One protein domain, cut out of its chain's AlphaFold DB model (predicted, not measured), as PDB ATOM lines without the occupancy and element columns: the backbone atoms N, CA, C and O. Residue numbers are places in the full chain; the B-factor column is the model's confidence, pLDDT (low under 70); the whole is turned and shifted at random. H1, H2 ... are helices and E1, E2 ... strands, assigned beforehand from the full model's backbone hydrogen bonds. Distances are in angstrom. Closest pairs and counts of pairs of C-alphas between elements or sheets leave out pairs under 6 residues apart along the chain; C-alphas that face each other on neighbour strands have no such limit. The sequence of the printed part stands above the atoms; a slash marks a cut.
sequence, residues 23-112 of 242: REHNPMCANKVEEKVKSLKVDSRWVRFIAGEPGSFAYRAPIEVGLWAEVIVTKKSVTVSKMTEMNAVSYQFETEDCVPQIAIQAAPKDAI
ATOM      1  N   ARG A  23     178.197 124.993  45.201       75.75
ATOM      2  CA  ARG A  23     179.507 125.060  45.867       75.75
ATOM      3  C   ARG A  23     179.418 125.280  47.368       75.75
ATOM      4  O   ARG A  23     180.371 124.919  48.050       75.75
ATOM      5  N   GLU A  24     178.299 125.786  47.890       78.94
ATOM      6  CA  GLU A  24     178.073 125.888  49.343       78.94
ATOM      7  C   GLU A  24     178.234 124.535  50.056       78.94
ATOM      8  O   GLU A  24     178.462 124.483  51.261       78.94
ATOM      9  N   HIS A  25     178.139 123.428  49.316       80.25
ATOM     10  CA  HIS A  25     178.278 122.072  49.839       80.25
ATOM     11  C   HIS A  25     179.675 121.469  49.657       80.25
ATOM     12  O   HIS A  25     179.856 120.294  49.963       80.25
ATOM     13  N   ASN A  26     180.643 122.250  49.157       79.44
ATOM     14  CA  ASN A  26     182.020 121.832  48.886       79.44
ATOM     15  C   ASN A  26     182.120 120.432  48.244       79.44
ATOM     16  O   ASN A  26     182.774 119.544  48.801       79.44
ATOM     17  N   PRO A  27     181.425 120.172  47.123       82.81
ATOM     18  CA  PRO A  27     181.389 118.820  46.623       82.81
ATOM     19  C   PRO A  27     182.707 118.438  45.959       82.81
ATOM     20  O   PRO A  27     183.422 119.264  45.381       82.81
ATOM     21  N   MET A  28     182.973 117.139  45.990       85.50
ATOM     22  CA  MET A  28     184.056 116.515  45.249       85.50
ATOM     23  C   MET A  28     184.013 116.919  43.767       85.50
ATOM     24  O   MET A  28     182.944 117.104  43.181       85.50
ATOM     25  N   CYS A  29     185.191 117.066  43.162       92.62
ATOM     26  CA  CYS A  29     185.333 117.385  41.740       92.62
ATOM     27  C   CYS A  29     184.695 118.707  41.297       92.62
ATOM     28  O   CYS A  29     184.334 118.851  40.127       92.62
ATOM     29  N   ALA A  30     184.614 119.696  42.196       92.12
ATOM     30  CA  ALA A  30     183.989 120.994  41.942       92.12
ATOM     31  C   ALA A  30     184.358 121.606  40.573       92.12
ATOM     32  O   ALA A  30     183.480 121.977  39.799       92.12
ATOM     33  N   ASN A  31     185.639 121.638  40.204       93.38
ATOM     34  CA  ASN A  31     186.061 122.222  38.924       93.38
ATOM     35  C   ASN A  31     185.477 121.483  37.704       93.38
ATOM     36  O   ASN A  31     185.063 122.123  36.738       93.38
ATOM     37  N   LYS A  32     185.401 120.146  37.750       95.69
ATOM     38  CA  LYS A  32     184.843 119.322  36.665       95.69
ATOM     39  C   LYS A  32     183.325 119.397  36.597       95.69
ATOM     40  O   LYS A  32     182.767 119.488  35.504       95.69
ATOM     41  N   VAL A  33     182.663 119.459  37.749       95.25
ATOM     42  CA  VAL A  33     181.227 119.752  37.831       95.25
ATOM     43  C   VAL A  33     180.937 121.130  37.232       95.25
ATOM     44  O   VAL A  33     180.029 121.264  36.416       95.25
ATOM     45  N   GLU A  34     181.723 122.155  37.571       93.56
ATOM     46  CA  GLU A  34     181.550 123.511  37.045       93.56
ATOM     47  C   GLU A  34     181.737 123.572  35.528       93.56
ATOM     48  O   GLU A  34     180.906 124.158  34.831       93.56
ATOM     49  N   GLU A  35     182.806 122.958  35.017       95.31
ATOM     50  CA  GLU A  35     183.062 122.817  33.582       95.31
ATOM     51  C   GLU A  35     181.851 122.183  32.889       95.31
ATOM     52  O   GLU A  35     181.335 122.712  31.896       95.31
ATOM     53  N   LYS A  36     181.321 121.099  33.471       96.69
ATOM     54  CA  LYS A  36     180.171 120.401  32.908       96.69
ATOM     55  C   LYS A  36     178.905 121.251  32.934       96.69
ATOM     56  O   LYS A  36     178.228 121.333  31.911       96.69
ATOM     57  N   VAL A  37     178.606 121.922  34.042       95.56
ATOM     58  CA  VAL A  37     177.443 122.814  34.171       95.56
ATOM     59  C   VAL A  37     177.524 123.975  33.176       95.56
ATOM     60  O   VAL A  37     176.540 124.260  32.497       95.56
ATOM     61  N   LYS A  38     178.698 124.601  33.009       94.81
ATOM     62  CA  LYS A  38     178.910 125.654  31.997       94.81
ATOM     63  C   LYS A  38     178.685 125.136  30.577       94.81
ATOM     64  O   LYS A  38     178.080 125.836  29.766       94.81
ATOM     65  N   SER A  39     179.100 123.902  30.284       96.56
ATOM     66  CA  SER A  39     178.898 123.288  28.964       96.56
ATOM     67  C   SER A  39     177.422 123.115  28.580       96.56
ATOM     68  O   SER A  39     177.111 123.037  27.392       96.56
ATOM     69  N   LEU A  40     176.505 123.101  29.559       96.19
ATOM     70  CA  LEU A  40     175.061 123.012  29.313       96.19
ATOM     71  C   LEU A  40     174.454 124.319  28.782       96.19
ATOM     72  O   LEU A  40     173.314 124.286  28.326       96.19
ATOM     73  N   LYS A  41     175.194 125.442  28.817       95.88
ATOM     74  CA  LYS A  41     174.758 126.764  28.321       95.88
ATOM     75  C   LYS A  41     173.407 127.207  28.902       95.88
ATOM     76  O   LYS A  41     172.521 127.671  28.193       95.88
ATOM     77  N   VAL A  42     173.239 127.018  30.209       94.75
ATOM     78  CA  VAL A  42     172.025 127.419  30.924       94.75
ATOM     79  C   VAL A  42     172.070 128.924  31.188       94.75
ATOM     80  O   VAL A  42     172.815 129.377  32.056       94.75
ATOM     81  N   ASP A  43     171.243 129.683  30.473       91.88
ATOM     82  CA  ASP A  43     171.112 131.137  30.663       91.88
ATOM     83  C   ASP A  43     170.055 131.514  31.709       91.88
ATOM     84  O   ASP A  43     169.993 132.654  32.186       91.88
ATOM     85  N   SER A  44     169.194 130.560  32.067       91.31
ATOM     86  CA  SER A  44     168.152 130.757  33.061       91.31
ATOM     87  C   SER A  44     168.697 130.627  34.485       91.31
ATOM     88  O   SER A  44     169.779 130.103  34.747       91.31
ATOM     89  N   ARG A  45     167.931 131.132  35.455       90.69
ATOM     90  CA  ARG A  45     168.294 130.985  36.864       90.69
ATOM     91  C   ARG A  45     168.092 129.527  37.297       90.69
ATOM     92  O   ARG A  45     167.121 128.881  36.895       90.69
ATOM     93  N   TRP A  46     168.901 129.078  38.248       93.31
ATOM     94  CA  TRP A  46     168.753 127.795  38.938       93.31
ATOM     95  C   TRP A  46     167.839 127.894  40.168       93.31
ATOM     96  O   TRP A  46     167.722 128.959  40.781       93.31
ATOM     97  N   VAL A  47     167.112 126.827  40.499       91.88
ATOM     98  CA  VAL A  47     166.356 126.700  41.762       91.88
ATOM     99  C   VAL A  47     166.793 125.458  42.489       91.88
ATOM    100  O   VAL A  47     166.947 124.409  41.876       91.88
ATOM    101  N   ARG A  48     166.947 125.612  43.798       92.69
ATOM    102  CA  ARG A  48     167.263 124.547  44.730       92.69
ATOM    103  C   ARG A  48     165.989 123.875  45.241       92.69
ATOM    104  O   ARG A  48     165.029 124.546  45.609       92.69
ATOM    105  N   PHE A  49     166.045 122.557  45.321       90.44
ATOM    106  CA  PHE A  49     165.053 121.652  45.878       90.44
ATOM    107  C   PHE A  49     165.753 120.703  46.855       90.44
ATOM    108  O   PHE A  49     166.961 120.470  46.753       90.44
ATOM    109  N   ILE A  50     164.999 120.141  47.797       89.06
ATOM    110  CA  ILE A  50     165.478 119.021  48.612       89.06
ATOM    111  C   ILE A  50     165.455 117.779  47.714       89.06
ATOM    112  O   ILE A  50     164.422 117.474  47.119       89.06
ATOM    113  N   ALA A  51     166.591 117.096  47.577       86.69
ATOM    114  CA  ALA A  51     166.646 115.801  46.902       86.69
ATOM    115  C   ALA A  51     166.302 114.706  47.921       86.69
ATOM    116  O   ALA A  51     166.560 114.895  49.101       86.69
ATOM    117  N   GLY A  52     165.711 113.589  47.483       82.62
ATOM    118  CA  GLY A  52     164.999 112.601  48.320       82.62
ATOM    119  C   GLY A  52     165.732 111.967  49.519       82.62
ATOM    120  O   GLY A  52     165.127 111.160  50.218       82.62
ATOM    121  N   GLU A  53     166.982 112.335  49.796       89.25
ATOM    122  CA  GLU A  53     167.754 111.910  50.962       89.25
ATOM    123  C   GLU A  53     168.106 113.102  51.877       89.25
ATOM    124  O   GLU A  53     168.402 114.199  51.389       89.25
ATOM    125  N   PRO A  54     168.155 112.916  53.210       89.38
ATOM    126  CA  PRO A  54     168.550 113.973  54.136       89.38
ATOM    127  C   PRO A  54     169.932 114.567  53.828       89.38
ATOM    128  O   PRO A  54     170.957 113.882  53.868       89.38
ATOM    129  N   GLY A  55     169.957 115.881  53.589       86.69
ATOM    130  CA  GLY A  55     171.176 116.627  53.266       86.69
ATOM    131  C   GLY A  55     171.555 116.617  51.784       86.69
ATOM    132  O   GLY A  55     172.576 117.205  51.437       86.69
ATOM    133  N   SER A  56     170.744 115.999  50.923       92.69
ATOM    134  CA  SER A  56     170.915 116.051  49.474       92.69
ATOM    135  C   SER A  56     170.082 117.189  48.870       92.69
ATOM    136  O   SER A  56     168.961 117.477  49.304       92.69
ATOM    137  N   PHE A  57     170.614 117.842  47.839       93.88
ATOM    138  CA  PHE A  57     169.967 118.970  47.163       93.88
ATOM    139  C   PHE A  57     169.943 118.759  45.655       93.88
ATOM    140  O   PHE A  57     170.919 118.293  45.079       93.88
ATOM    141  N   ALA A  58     168.845 119.142  45.012       94.69
ATOM    142  CA  ALA A  58     168.737 119.190  43.561       94.69
ATOM    143  C   ALA A  58     168.649 120.646  43.106       94.69
ATOM    144  O   ALA A  58     167.894 121.438  43.663       94.69
ATOM    145  N   TYR A  59     169.396 121.003  42.074       95.38
ATOM    146  CA  TYR A  59     169.369 122.315  41.446       95.38
ATOM    147  C   TYR A  59     168.861 122.152  40.025       95.38
ATOM    148  O   TYR A  59     169.463 121.412  39.259       95.38
ATOM    149  N   ARG A  60     167.779 122.837  39.650       95.69
ATOM    150  CA  ARG A  60     167.157 122.705  38.322       95.69
ATOM    151  C   ARG A  60     167.075 124.036  37.602       95.69
ATOM    152  O   ARG A  60     166.817 125.070  38.229       95.69
ATOM    153  N   ALA A  61     167.234 123.998  36.286       95.88
ATOM    154  CA  ALA A  61     167.069 125.154  35.420       95.88
ATOM    155  C   ALA A  61     166.626 124.730  34.009       95.88
ATOM    156  O   ALA A  61     167.185 123.773  33.467       95.88
ATOM    157  N   PRO A  62     165.665 125.433  33.381       96.94
ATOM    158  CA  PRO A  62     165.345 125.200  31.978       96.94
ATOM    159  C   PRO A  62     166.481 125.712  31.080       96.94
ATOM    160  O   PRO A  62     166.979 126.824  31.279       96.94
ATOM    161  N   ILE A  63     166.870 124.926  30.080       96.56
ATOM    162  CA  ILE A  63     167.739 125.367  28.978       96.56
ATOM    163  C   ILE A  63     166.861 126.022  27.905       96.56
ATOM    164  O   ILE A  63     167.076 127.169  27.532       96.56
ATOM    165  N   GLU A  64     165.822 125.308  27.479       96.50
ATOM    166  CA  GLU A  64     164.753 125.761  26.584       96.50
ATOM    167  C   GLU A  64     163.461 125.002  26.938       96.50
ATOM    168  O   GLU A  64     163.454 124.188  27.864       96.50
ATOM    169  N   VAL A  65     162.356 125.265  26.235       97.62
ATOM    170  CA  VAL A  65     161.101 124.526  26.453       97.62
ATOM    171  C   VAL A  65     161.316 123.039  26.157       97.62
ATOM    172  O   VAL A  65     161.685 122.675  25.042       97.62
ATOM    173  N   GLY A  66     161.077 122.196  27.162       97.31
ATOM    174  CA  GLY A  66     161.218 120.740  27.072       97.31
ATOM    175  C   GLY A  66     162.632 120.215  27.296       97.31
ATOM    176  O   GLY A  66     162.875 119.016  27.165       97.31
ATOM    177  N   LEU A  67     163.576 121.088  27.659       98.06
ATOM    178  CA  LEU A  67     164.954 120.702  27.921       98.06
ATOM    179  C   LEU A  67     165.469 121.329  29.213       98.06
ATOM    180  O   LEU A  67     165.572 122.549  29.343       98.06
ATOM    181  N   TRP A  68     165.865 120.478  30.154       98.25
ATOM    182  CA  TRP A  68     166.254 120.877  31.501       98.25
ATOM    183  C   TRP A  68     167.672 120.453  31.843       98.25
ATOM    184  O   TRP A  68     168.160 119.412  31.406       98.25
ATOM    185  N   ALA A  69     168.316 121.268  32.669       97.94
ATOM    186  CA  ALA A  69     169.521 120.913  33.390       97.94
ATOM    187  C   ALA A  69     169.180 120.622  34.855       97.94
ATOM    188  O   ALA A  69     168.371 121.331  35.466       97.94
ATOM    189  N   GLU A  70     169.827 119.613  35.426       97.31
ATOM    190  CA  GLU A  70     169.761 119.307  36.851       97.31
ATOM    191  C   GLU A  70     171.158 119.041  37.416       97.31
ATOM    192  O   GLU A  70     172.010 118.460  36.749       97.31
ATOM    193  N   VAL A  71     171.402 119.484  38.647       96.69
ATOM    194  CA  VAL A  71     172.567 119.101  39.445       96.69
ATOM    195  C   VAL A  71     172.063 118.540  40.765       96.69
ATOM    196  O   VAL A  71     171.477 119.277  41.552       96.69
ATOM    197  N   ILE A  72     172.289 117.257  41.020       96.00
ATOM    198  CA  ILE A  72     172.008 116.626  42.310       96.00
ATOM    199  C   ILE A  72     173.314 116.539  43.087       96.00
ATOM    200  O   ILE A  72     174.293 115.984  42.597       96.00
ATOM    201  N   VAL A  73     173.324 117.080  44.299       94.94
ATOM    202  CA  VAL A  73     174.438 116.993  45.244       94.94
ATOM    203  C   VAL A  73     174.012 116.086  46.386       94.94
ATOM    204  O   VAL A  73     173.017 116.362  47.057       94.94
ATOM    205  N   THR A  74     174.772 115.020  46.607       93.69
ATOM    206  CA  THR A  74     174.645 114.135  47.769       93.69
ATOM    207  C   THR A  74     175.906 114.231  48.626       93.69
ATOM    208  O   THR A  74     176.856 114.937  48.287       93.69
ATOM    209  N   LYS A  75     175.957 113.484  49.734       89.88
ATOM    210  CA  LYS A  75     177.168 113.401  50.568       89.88
ATOM    211  C   LYS A  75     178.368 112.777  49.849       89.88
ATOM    212  O   LYS A  75     179.495 113.033  50.256       89.88
ATOM    213  N   LYS A  76     178.131 111.916  48.855       91.88
ATOM    214  CA  LYS A  76     179.176 111.093  48.221       91.88
ATOM    215  C   LYS A  76     179.410 111.421  46.755       91.88
ATOM    216  O   LYS A  76     180.452 111.074  46.219       91.88
ATOM    217  N   SER A  77     178.448 112.058  46.099       95.00
ATOM    218  CA  SER A  77     178.511 112.277  44.660       95.00
ATOM    219  C   SER A  77     177.810 113.555  44.229       95.00
ATOM    220  O   SER A  77     176.918 114.071  44.912       95.00
ATOM    221  N   VAL A  78     178.206 114.035  43.051       95.75
ATOM    222  CA  VAL A  78     177.465 115.044  42.297       95.75
ATOM    223  C   VAL A  78     177.059 114.462  40.960       95.75
ATOM    224  O   VAL A  78     177.900 113.944  40.231       95.75
ATOM    225  N   THR A  79     175.789 114.610  40.609       97.12
ATOM    226  CA  THR A  79     175.261 114.200  39.309       97.12
ATOM    227  C   THR A  79     174.815 115.429  38.542       97.12
ATOM    228  O   THR A  79     173.956 116.169  39.012       97.12
ATOM    229  N   VAL A  80     175.386 115.646  37.359       97.81
ATOM    230  CA  VAL A  80     174.947 116.685  36.419       97.81
ATOM    231  C   VAL A  80     174.162 116.021  35.297       97.81
ATOM    232  O   VAL A  80     174.702 115.161  34.605       97.81
ATOM    233  N   SER A  81     172.922 116.441  35.080       98.31
ATOM    234  CA  SER A  81     172.001 115.821  34.128       98.31
ATOM    235  C   SER A  81     171.463 116.826  33.117       98.31
ATOM    236  O   SER A  81     171.193 117.986  33.440       98.31
ATOM    237  N   LYS A  82     171.267 116.356  31.885       98.38
ATOM    238  CA  LYS A  82     170.495 117.019  30.829       98.38
ATOM    239  C   LYS A  82     169.278 116.145  30.518       98.38
ATOM    240  O   LYS A  82     169.462 114.970  30.217       98.38
ATOM    241  N   MET A  83     168.069 116.693  30.602       98.19
ATOM    242  CA  MET A  83     166.819 115.919  30.614       98.19
ATOM    243  C   MET A  83     165.784 116.475  29.636       98.19
ATOM    244  O   MET A  83     165.662 117.692  29.491       98.19
ATOM    245  N   THR A  84     165.027 115.580  29.011       97.69
ATOM    246  CA  THR A  84     163.914 115.848  28.084       97.69
ATOM    247  C   THR A  84     162.729 114.940  28.418       97.69
ATOM    248  O   THR A  84     162.872 114.030  29.235       97.69
ATOM    249  N   GLU A  85     161.598 115.107  27.727       95.88
ATOM    250  CA  GLU A  85     160.463 114.170  27.816       95.88
ATOM    251  C   GLU A  85     160.821 112.722  27.414       95.88
ATOM    252  O   GLU A  85     160.141 111.783  27.816       95.88
ATOM    253  N   MET A  86     161.904 112.519  26.652       96.19
ATOM    254  CA  MET A  86     162.262 111.213  26.081       96.19
ATOM    255  C   MET A  86     163.406 110.506  26.803       96.19
ATOM    256  O   MET A  86     163.523 109.282  26.723       96.19
ATOM    257  N   ASN A  87     164.317 111.255  27.422       96.88
ATOM    258  CA  ASN A  87     165.506 110.700  28.064       96.88
ATOM    259  C   ASN A  87     166.200 111.696  29.000       96.88
ATOM    260  O   ASN A  87     165.969 112.908  28.949       96.88
ATOM    261  N   ALA A  88     167.120 111.160  29.796       97.75
ATOM    262  CA  ALA A  88     168.114 111.896  30.554       97.75
ATOM    263  C   ALA A  88     169.527 111.382  30.241       97.75
ATOM    264  O   ALA A  88     169.754 110.177  30.114       97.75
ATOM    265  N   VAL A  89     170.483 112.305  30.149       98.44
ATOM    266  CA  VAL A  89     171.918 112.010  30.096       98.44
ATOM    267  C   VAL A  89     172.566 112.581  31.347       98.44
ATOM    268  O   VAL A  89     172.553 113.799  31.544       98.44
ATOM    269  N   SER A  90     173.156 111.708  32.156       98.31
ATOM    270  CA  SER A  90     173.682 112.028  33.483       98.31
ATOM    271  C   SER A  90     175.183 111.766  33.556       98.31
ATOM    272  O   SER A  90     175.681 110.798  32.984       98.31
ATOM    273  N   TYR A  91     175.892 112.635  34.273       98.25
ATOM    274  CA  TYR A  91     177.331 112.577  34.522       98.25
ATOM    275  C   TYR A  91     177.535 112.578  36.032       98.25
ATOM    276  O   TYR A  91     177.363 113.618  36.674       98.25
ATOM    277  N   GLN A  92     177.849 111.416  36.594       97.75
ATOM    278  CA  GLN A  92     178.007 111.230  38.031       97.75
ATOM    279  C   GLN A  92     179.486 111.230  38.414       97.75
ATOM    280  O   GLN A  92     180.266 110.432  37.906       97.75
ATOM    281  N   PHE A  93     179.856 112.122  39.327       96.88
ATOM    282  CA  PHE A  93     181.193 112.253  39.892       96.88
ATOM    283  C   PHE A  93     181.175 111.682  41.316       96.88
ATOM    284  O   PHE A  93     180.605 112.302  42.215       96.88
ATOM    285  N   GLU A  94     181.753 110.495  41.509       95.31
ATOM    286  CA  GLU A  94     181.798 109.767  42.797       95.31
ATOM    287  C   GLU A  94     183.234 109.414  43.240       95.31
ATOM    288  O   GLU A  94     183.459 108.972  44.364       95.31
ATOM    289  N   THR A  95     184.228 109.652  42.391       93.56
ATOM    290  CA  THR A  95     185.628 109.285  42.627       93.56
ATOM    291  C   THR A  95     186.534 110.515  42.654       93.56
ATOM    292  O   THR A  95     186.256 111.526  42.007       93.56
ATOM    293  N   GLU A  96     187.648 110.432  43.389       91.38
ATOM    294  CA  GLU A  96     188.622 111.529  43.529       91.38
ATOM    295  C   GLU A  96     189.368 111.858  42.223       91.38
ATOM    296  O   GLU A  96     189.854 112.975  42.053       91.38
ATOM    297  N   ASP A  97     189.427 110.912  41.280       94.56
ATOM    298  CA  ASP A  97     190.004 111.115  39.942       94.56
ATOM    299  C   ASP A  97     189.130 112.003  39.036       94.56
ATOM    300  O   ASP A  97     189.569 112.444  37.970       94.56
ATOM    301  N   CYS A  98     187.904 112.306  39.472       95.00
ATOM    302  CA  CYS A  98     186.953 113.169  38.788       95.00
ATOM    303  C   CYS A  98     186.591 112.740  37.365       95.00
ATOM    304  O   CYS A  98     186.190 113.579  36.547       95.00
ATOM    305  N   VAL A  99     186.677 111.441  37.076       96.94
ATOM    306  CA  VAL A  99     186.182 110.859  35.829       96.94
ATOM    307  C   VAL A  99     184.701 110.508  36.010       96.94
ATOM    308  O   VAL A  99     184.371 109.676  36.853       96.94
ATOM    309  N   PRO A 100     183.770 111.133  35.263       97.44
ATOM    310  CA  PRO A 100     182.356 110.884  35.479       97.44
ATOM    311  C   PRO A 100     181.932 109.523  34.928       97.44
ATOM    312  O   PRO A 100     182.270 109.161  33.799       97.44
ATOM    313  N   GLN A 101     181.074 108.832  35.670       97.81
ATOM    314  CA  GLN A 101     180.263 107.753  35.123       97.81
ATOM    315  C   GLN A 101     179.124 108.364  34.304       97.81
ATOM    316  O   GLN A 101     178.394 109.237  34.782       97.81
ATOM    317  N   ILE A 102     178.990 107.934  33.048       98.19
ATOM    318  CA  ILE A 102     177.980 108.457  32.124       98.19
ATOM    319  C   ILE A 102     176.846 107.446  32.008       98.19
ATOM    320  O   ILE A 102     177.076 106.288  31.667       98.19
ATOM    321  N   ALA A 103     175.618 107.904  32.235       98.19
ATOM    322  CA  ALA A 103     174.414 107.104  32.061       98.19
ATOM    323  C   ALA A 103     173.443 107.790  31.096       98.19
ATOM    324  O   ALA A 103     173.247 109.005  31.150       98.19
ATOM    325  N   ILE A 104     172.811 106.992  30.235       97.69
ATOM    326  CA  ILE A 104     171.686 107.413  29.399       97.69
ATOM    327  C   ILE A 104     170.471 106.622  29.861       97.69
ATOM    328  O   ILE A 104     170.486 105.393  29.856       97.69
ATOM    329  N   GLN A 105     169.427 107.330  30.267       97.00
ATOM    330  CA  GLN A 105     168.189 106.749  30.766       97.00
ATOM    331  C   GLN A 105     167.065 107.156  29.825       97.00
ATOM    332  O   GLN A 105     166.774 108.342  29.686       97.00
ATOM    333  N   ALA A 106     166.456 106.187  29.146       96.38
ATOM    334  CA  ALA A 106     165.254 106.441  28.364       96.38
ATOM    335  C   ALA A 106     164.055 106.644  29.301       96.38
ATOM    336  O   ALA A 106     163.960 105.987  30.340       96.38
ATOM    337  N   ALA A 107     163.135 107.527  28.918       92.38
ATOM    338  CA  ALA A 107     161.849 107.630  29.584       92.38
ATOM    339  C   ALA A 107     161.068 106.310  29.412       92.38
ATOM    340  O   ALA A 107     161.132 105.690  28.340       92.38
ATOM    341  N   PRO A 108     160.329 105.862  30.442       91.12
ATOM    342  CA  PRO A 108     159.373 104.771  30.298       91.12
ATOM    343  C   PRO A 108     158.396 105.042  29.145       91.12
ATOM    344  O   PRO A 108     158.004 106.184  28.914       91.12
ATOM    345  N   LYS A 109     158.000 104.005  28.393       89.06
ATOM    346  CA  LYS A 109     157.137 104.177  27.206       89.06
ATOM    347  C   LYS A 109     155.786 104.810  27.538       89.06
ATOM    348  O   LYS A 109     155.247 105.553  26.733       89.06
ATOM    349  N   ASP A 110     155.258 104.492  28.709       87.56
ATOM    350  CA  ASP A 110     154.023 105.017  29.287       87.56
ATOM    351  C   ASP A 110     154.141 106.470  29.767       87.56
ATOM    352  O   ASP A 110     153.124 107.137  29.929       87.56
ATOM    353  N   ALA A 111     155.363 106.981  29.942       86.38
ATOM    354  CA  ALA A 111     155.616 108.388  30.240       86.38
ATOM    355  C   ALA A 111     155.706 109.264  28.975       86.38
ATOM    356  O   ALA A 111     155.751 110.487  29.090       86.38
ATOM    357  N   ILE A 112     155.743 108.664  27.778       89.81
ATOM    358  CA  ILE A 112     155.785 109.407  26.514       89.81
ATOM    359  C   ILE A 112     154.356 109.856  26.160       89.81
ATOM    360  O   ILE A 112     153.479 109.000  26.007       89.81
TER     361      ILE A 112
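Overview. This is residues 23 to 112 of the 242 residues of an uncharacterized protein of Halobacteriovorax sp (UniProt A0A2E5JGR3). One twisted sheet of six strands makes a wall, and a single helix, H1, packs over one face of it along E4; the other face has no named helix. The strands follow one another as a row of hairpins, and from edge to edge their lines turn by 89 degrees. The printed part has 90 residues, with one named helix and then six named strands, H1 E1 E2 E3 E4 E5 E6; the sheet's order is E1 E2 E3 E4 E5 E6, antiparallel throughout, and the class is mixed, helices and strands. It is compact, with a radius of gyration of the C-alphas of 13.0 A, and spans 36 by 27 by 25 A.

Arrangement. H1, residues 30 to 39, is on the sheet at a height over the sheet of 9.5 A; H1 and the sheet E1 E2 E3 E4 E5 E6 are two layers, a helix on one face of a sheet. It lies over E4, residues 78 to 83, and runs along the strands, at 2 degrees to E4 on the local plane. The closest C-alphas of H1 and E4 are those of Val 37 and Val 80, 7.0 A apart. In H1 every O i to N i+4 pair is within hydrogen-bond range. E1, residues 47 to 50, is an edge strand and forms a hairpin with E2, residues 57 to 64, at 144 degrees between directions, with N 49 and O 58 at 2.7 A. E2 and E3, residues 67 to 73, form a hairpin with N 59 and O 71 at 2.8 A. E3 and E4 form a hairpin at 167 degrees, with N 70 and O 81 at 2.9 A. E4 and E5, residues 87 to 93, form a hairpin with N 80 and O 91 at 2.9 A. E5 and the other edge strand, E6, residues 101 to 106, form a hairpin with N 90 and O 103 at 2.9 A. The six strands are a meander, each the antiparallel neighbour of the one before. E1 and E6 are apart.

Along the chain. H1 begins at C-alpha 30, (183.989, 120.994, 41.942), and measures 14.1 A from first to last C-alpha. E1 measures 10.3 A, E2 22.3 A, E3 20.1 A, E4 15.8 A, E5 19.7 A and E6 16.5 A. E2 begins at C-alpha 57, (169.967, 118.970, 47.163), and E6 ends at C-alpha 106, (165.254, 106.441, 28.364).

Size, cuts and confidence. The C-alphas farthest apart are those of Asn 26 and Asp 110, 38.1 A. The printed part, residues 23 to 112, has no cut. The links E2 to E3, E3 to E4 and E4 to E5 are tight, the other three are short, and no link is long. The mean pLDDT of the printed part is 93.6, and no printed residue is under 70.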